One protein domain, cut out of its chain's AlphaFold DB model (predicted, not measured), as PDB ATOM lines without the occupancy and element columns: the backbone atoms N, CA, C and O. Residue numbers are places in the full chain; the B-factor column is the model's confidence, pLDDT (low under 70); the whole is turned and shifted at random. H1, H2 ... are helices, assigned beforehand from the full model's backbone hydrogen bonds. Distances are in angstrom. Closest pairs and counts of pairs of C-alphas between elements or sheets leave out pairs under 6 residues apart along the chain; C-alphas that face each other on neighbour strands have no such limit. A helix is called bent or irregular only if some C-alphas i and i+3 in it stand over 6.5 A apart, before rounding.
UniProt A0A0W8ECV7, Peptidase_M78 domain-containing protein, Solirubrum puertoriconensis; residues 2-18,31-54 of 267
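What this domain is: This is residues 2 to 18 and 31 to 54 of the 267 residues of the protein "Peptidase_M78 domain-containing protein" of Solirubrum puertoriconensis (UniProt A0A0W8ECV7). One long helix, H3, makes the longest axis, and two short helices, H1 and H2, form an L-shaped corner over one side of it. H1 packs steeply tilted on H3, H2 lies farther out with its His 13 near H3, and residues 31 to 36 of H3 stick out free. The printed part has 41 residues with three named helices, in the order H1, H2, H3 along the chain, and no named strand; the class is all helix. It is elongated, with spans of 34 by 18 by 11 A, and only just compact, close to loose, with a radius of gyration of the C-alphas of 10.5 A.

How they stand to each other: H3, residues 31 to 53, touches H1, residues 2 to 9, with 18 pairs of C-alphas within 8 A. Their closest C-alphas are those of Gly 6 and Ala 45, 4.6 A apart. H1 and H3 run opposite ways at a steep tilt of 67 degrees, and their centres are 10.6 A apart. H2, residues 11 to 18, is close to H3 but not clearly touching it: 1 pair of C-alphas is within 8 A, that of His 13 and Ile 41, at 6.5 A. H2 and H3 also run opposite ways, at a steep tilt of 53 degrees. H1 and H2 only just touch, and only at the corner by their link, with 3 pairs of C-alphas within 8 A. The closest are the C-alphas of His 7 and His 13, 5.3 A apart, and the two lines are about perpendicular at 89 degrees. In H1 and H3 every O i to N i+4 pair is within hydrogen-bond range; in H2 it is 2 of 4.

Where its parts are: H3 has 23 residues, from C-alpha 31 at (176.593, 169.089, 164.310) to C-alpha 53 at (208.231, 178.172, 167.812), a length of 33.1 A. H1 has 8 residues and begins at C-alpha 2 at (202.660, 179.999, 163.144); it is 10.2 A long. H2 has 8 residues, is 11.6 A long and ends at C-alpha 18 at (187.961, 174.563, 150.743). None of the three helices is bent.

The domain as a whole: The two C-alphas farthest apart are those of Ile 31 and Met 54, at 34.2 A. The link from H1 to H2 is tight, with 1 residue between them. Residues 19 to 30 are not printed, and across this cut, between H2 and H3, C-alphas 18 and 31 are 18.5 A apart. The mean pLDDT of the printed part is 73.1; residue 11, residues 13 to 18 and residues 31 to 38 are under 70.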
ATOM      1  N   ALA A   2     202.299 181.432 163.146       77.19
ATOM      2  CA  ALA A   2     202.660 179.999 163.144       77.19
ATOM      3  C   ALA A   2     201.441 179.048 163.194       77.19
ATOM      4  O   ALA A   2     201.441 178.022 162.525       77.19
ATOM      5  N   HIS A   3     200.397 179.424 163.939       77.31
ATOM      6  CA  HIS A   3     199.107 178.722 163.975       77.31
ATOM      7  C   HIS A   3     198.434 178.698 162.589       77.31
ATOM      8  O   HIS A   3     198.202 177.627 162.041       77.31
ATOM      9  N   GLU A   4     198.268 179.869 161.963       76.50
ATOM     10  CA  GLU A   4     197.764 179.998 160.580       76.50
ATOM     11  C   GLU A   4     198.582 179.193 159.563       76.50
ATOM     12  O   GLU A   4     198.036 178.543 158.674       76.50
ATOM     13  N   LEU A   5     199.910 179.189 159.711       79.12
ATOM     14  CA  LEU A   5     200.791 178.387 158.871       79.12
ATOM     15  C   LEU A   5     200.520 176.884 159.041       79.12
ATOM     16  O   LEU A   5     200.598 176.143 158.066       79.12
ATOM     17  N   GLY A   6     200.154 176.437 160.245       75.38
ATOM     18  CA  GLY A   6     199.723 175.066 160.506       75.38
ATOM     19  C   GLY A   6     198.491 174.675 159.690       75.38
ATOM     20  O   GLY A   6     198.496 173.619 159.060       75.38
ATOM     21  N   HIS A   7     197.478 175.540 159.610       76.31
ATOM     22  CA  HIS A   7     196.306 175.298 158.756       76.31
ATOM     23  C   HIS A   7     196.644 175.202 157.264       76.31
ATOM     24  O   HIS A   7     195.984 174.463 156.538       76.31
ATOM     25  N   ILE A   8     197.677 175.912 156.807       78.12
ATOM     26  CA  ILE A   8     198.115 175.885 155.404       78.12
ATOM     27  C   ILE A   8     198.987 174.660 155.107       78.12
ATOM     28  O   ILE A   8     198.906 174.103 154.018       78.12
ATOM     29  N   ILE A   9     199.855 174.249 156.033       78.69
ATOM     30  CA  ILE A   9     200.838 173.182 155.788       78.69
ATOM     31  C   ILE A   9     200.248 171.789 156.023       78.69
ATOM     32  O   ILE A   9     200.643 170.843 155.339       78.69
ATOM     33  N   ILE A  10     199.328 171.633 156.978       75.69
ATOM     34  CA  ILE A  10     198.778 170.322 157.338       75.69
ATOM     35  C   ILE A  10     197.762 169.895 156.263       75.69
ATOM     36  O   ILE A  10     196.705 170.517 156.142       75.69
ATOM     37  N   PRO A  11     198.037 168.843 155.463       69.94
ATOM     38  CA  PRO A  11     197.321 168.611 154.204       69.94
ATOM     39  C   PRO A  11     195.802 168.454 154.336       69.94
ATOM     40  O   PRO A  11     195.053 168.902 153.469       69.94
ATOM     41  N   TRP A  12     195.325 167.839 155.421       73.25
ATOM     42  CA  TRP A  12     193.892 167.645 155.658       73.25
ATOM     43  C   TRP A  12     193.186 168.883 156.224       73.25
ATOM     44  O   TRP A  12     191.963 168.945 156.141       73.25
ATOM     45  N   HIS A  13     193.914 169.895 156.711       69.75
ATOM     46  CA  HIS A  13     193.322 171.175 157.127       69.75
ATOM     47  C   HIS A  13     192.857 172.006 155.913       69.75
ATOM     48  O   HIS A  13     191.869 172.739 155.994       69.75
ATOM     49  N   ILE A  14     193.513 171.848 154.757       59.34
ATOM     50  CA  ILE A  14     193.136 172.520 153.501       59.34
ATOM     51  C   ILE A  14     191.814 171.963 152.949       59.34
ATOM     52  O   ILE A  14     190.983 172.719 152.448       59.34
ATOM     53  N   GLY A  15     191.593 170.647 153.068       52.84
ATOM     54  CA  GLY A  15     190.363 169.992 152.613       52.84
ATOM     55  C   GLY A  15     189.107 170.542 153.295       52.84
ATOM     56  O   GLY A  15     188.084 170.709 152.639       52.84
ATOM     57  N   THR A  16     189.205 170.906 154.575       52.62
ATOM     58  CA  THR A  16     188.126 171.542 155.348       52.62
ATOM     59  C   THR A  16     187.931 173.027 155.022       52.62
ATOM     60  O   THR A  16     186.795 173.462 154.881       52.62
ATOM     61  N   LEU A  17     189.008 173.796 154.800       50.38
ATOM     62  CA  LEU A  17     188.923 175.223 154.428       50.38
ATOM     63  C   LEU A  17     188.314 175.454 153.029       50.38
ATOM     64  O   LEU A  17     187.699 176.490 152.771       50.38
ATOM     65  N   ILE A  18     188.507 174.502 152.108       45.44
ATOM     66  CA  ILE A  18     187.961 174.563 150.743       45.44
ATOM     67  C   ILE A  18     186.530 174.001 150.688       45.44
ATOM     68  O   ILE A  18     185.715 174.521 149.925       45.44
ATOM     69  N   ILE A  31     175.861 167.873 163.876       56.56
ATOM     70  CA  ILE A  31     176.593 169.089 164.310       56.56
ATOM     71  C   ILE A  31     177.699 168.763 165.340       56.56
ATOM     72  O   ILE A  31     178.701 169.471 165.448       56.56
ATOM     73  N   TYR A  32     177.524 167.678 166.097       54.56
ATOM     74  CA  TYR A  32     178.469 167.211 167.107       54.56
ATOM     75  C   TYR A  32     179.746 166.609 166.499       54.56
ATOM     76  O   TYR A  32     180.838 166.829 167.013       54.56
ATOM     77  N   GLU A  33     179.637 165.890 165.383       55.41
ATOM     78  CA  GLU A  33     180.803 165.335 164.683       55.41
ATOM     79  C   GLU A  33     181.601 166.430 163.971       55.41
ATOM     80  O   GLU A  33     182.831 166.432 164.025       55.41
ATOM     81  N   ALA A  34     180.902 167.409 163.389       58.88
ATOM     82  CA  ALA A  34     181.531 168.590 162.808       58.88
ATOM     83  C   ALA A  34     182.335 169.369 163.866       58.88
ATOM     84  O   ALA A  34     183.503 169.678 163.647       58.88
ATOM     85  N   SER A  35     181.753 169.636 165.043       59.97
ATOM     86  CA  SER A  35     182.433 170.397 166.102       59.97
ATOM     87  C   SER A  35     183.650 169.674 166.690       59.97
ATOM     88  O   SER A  35     184.661 170.317 166.974       59.97
ATOM     89  N   GLN A  36     183.602 168.343 166.811       60.22
ATOM     90  CA  GLN A  36     184.751 167.531 167.228       60.22
ATOM     91  C   GLN A  36     185.880 167.543 166.186       60.22
ATOM     92  O   GLN A  36     187.051 167.668 166.552       60.22
ATOM     93  N   ALA A  37     185.547 167.458 164.894       65.88
ATOM     94  CA  ALA A  37     186.529 167.543 163.814       65.88
ATOM     95  C   ALA A  37     187.220 168.919 163.779       65.88
ATOM     96  O   ALA A  37     188.447 168.985 163.712       65.88
ATOM     97  N   TYR A  38     186.451 170.004 163.930       69.94
ATOM     98  CA  TYR A  38     186.989 171.365 164.042       69.94
ATOM     99  C   TYR A  38     187.925 171.522 165.244       69.94
ATOM    100  O   TYR A  38     189.027 172.049 165.111       69.94
ATOM    101  N   TRP A  39     187.536 171.004 166.410       72.50
ATOM    102  CA  TRP A  39     188.377 171.058 167.607       72.50
ATOM    103  C   TRP A  39     189.706 170.305 167.435       72.50
ATOM    104  O   TRP A  39     190.751 170.756 167.910       72.50
ATOM    105  N   GLY A  40     189.689 169.171 166.728       77.75
ATOM    106  CA  GLY A  40     190.895 168.415 166.387       77.75
ATOM    107  C   GLY A  40     191.871 169.209 165.513       77.75
ATOM    108  O   GLY A  40     193.064 169.247 165.819       77.75
ATOM    109  N   ILE A  41     191.354 169.883 164.483       78.75
ATOM    110  CA  ILE A  41     192.123 170.709 163.537       78.75
ATOM    111  C   ILE A  41     192.791 171.892 164.251       78.75
ATOM    112  O   ILE A  41     193.993 172.117 164.103       78.75
ATOM    113  N   GLU A  42     192.043 172.604 165.093       79.50
ATOM    114  CA  GLU A  42     192.557 173.723 165.895       79.50
ATOM    115  C   GLU A  42     193.674 173.289 166.851       79.50
ATOM    116  O   GLU A  42     194.733 173.918 166.949       79.50
ATOM    117  N   ASN A  43     193.481 172.165 167.546       81.50
ATOM    118  CA  ASN A  43     194.501 171.617 168.436       81.50
ATOM    119  C   ASN A  43     195.757 171.173 167.692       81.50
ATOM    120  O   ASN A  43     196.870 171.320 168.203       81.50
ATOM    121  N   GLU A  44     195.597 170.618 166.498       82.62
ATOM    122  CA  GLU A  44     196.715 170.199 165.671       82.62
ATOM    123  C   GLU A  44     197.510 171.397 165.135       82.62
ATOM    124  O   GLU A  44     198.741 171.387 165.220       82.62
ATOM    125  N   ALA A  45     196.837 172.468 164.705       80.69
ATOM    126  CA  ALA A  45     197.484 173.723 164.325       80.69
ATOM    127  C   ALA A  45     198.216 174.376 165.514       80.69
ATOM    128  O   ALA A  45     199.359 174.823 165.378       80.69
ATOM    129  N   ASN A  46     197.619 174.351 166.711       81.25
ATOM    130  CA  ASN A  46     198.266 174.802 167.948       81.25
ATOM    131  C   ASN A  46     199.515 173.983 168.291       81.25
ATOM    132  O   ASN A  46     200.553 174.553 168.637       81.25
ATOM    133  N   ARG A  47     199.452 172.652 168.158       84.25
ATOM    134  CA  ARG A  47     200.602 171.765 168.381       84.25
ATOM    135  C   ARG A  47     201.713 172.027 167.368       84.25
ATOM    136  O   ARG A  47     202.874 172.100 167.764       84.25
ATOM    137  N   PHE A  48     201.363 172.202 166.095       85.81
ATOM    138  CA  PHE A  48     202.312 172.566 165.045       85.81
ATOM    139  C   PHE A  48     203.014 173.889 165.365       85.81
ATOM    140  O   PHE A  48     204.240 173.954 165.357       85.81
ATOM    141  N   ALA A  49     202.255 174.928 165.716       86.62
ATOM    142  CA  ALA A  49     202.810 176.229 166.071       86.62
ATOM    143  C   ALA A  49     203.732 176.156 167.297       86.62
ATOM    144  O   ALA A  49     204.797 176.771 167.299       86.62
ATOM    145  N   ALA A  50     203.343 175.394 168.323       87.25
ATOM    146  CA  ALA A  50     204.154 175.199 169.520       87.25
ATOM    147  C   ALA A  50     205.473 174.477 169.212       87.25
ATOM    148  O   ALA A  50     206.505 174.867 169.747       87.25
ATOM    149  N   GLU A  51     205.457 173.464 168.344       91.00
ATOM    150  CA  GLU A  51     206.672 172.761 167.920       91.00
ATOM    151  C   GLU A  51     207.574 173.644 167.053       91.00
ATOM    152  O   GLU A  51     208.786 173.655 167.238       91.00
ATOM    153  N   LEU A  52     206.984 174.425 166.147       90.50
ATOM    154  CA  LEU A  52     207.723 175.327 165.269       90.50
ATOM    155  C   LEU A  52     208.412 176.456 166.048       90.50
ATOM    156  O   LEU A  52     209.547 176.809 165.742       90.50
ATOM    157  N   LEU A  53     207.721 177.040 167.032       92.50
ATOM    158  CA  LEU A  53     208.231 178.172 167.812       92.50
ATOM    159  C   LEU A  53     209.108 177.733 168.988       92.50
ATOM    160  O   LEU A  53     210.065 178.422 169.331       92.50
ATOM    161  N   MET A  54     208.782 176.606 169.618       95.44
ATOM    162  CA  MET A  54     209.481 176.078 170.791       95.44
ATOM    163  C   MET A  54     209.855 174.605 170.560       95.44
ATOM    164  O   MET A  54     209.208 173.721 171.138       95.44
TER     165      MET A  54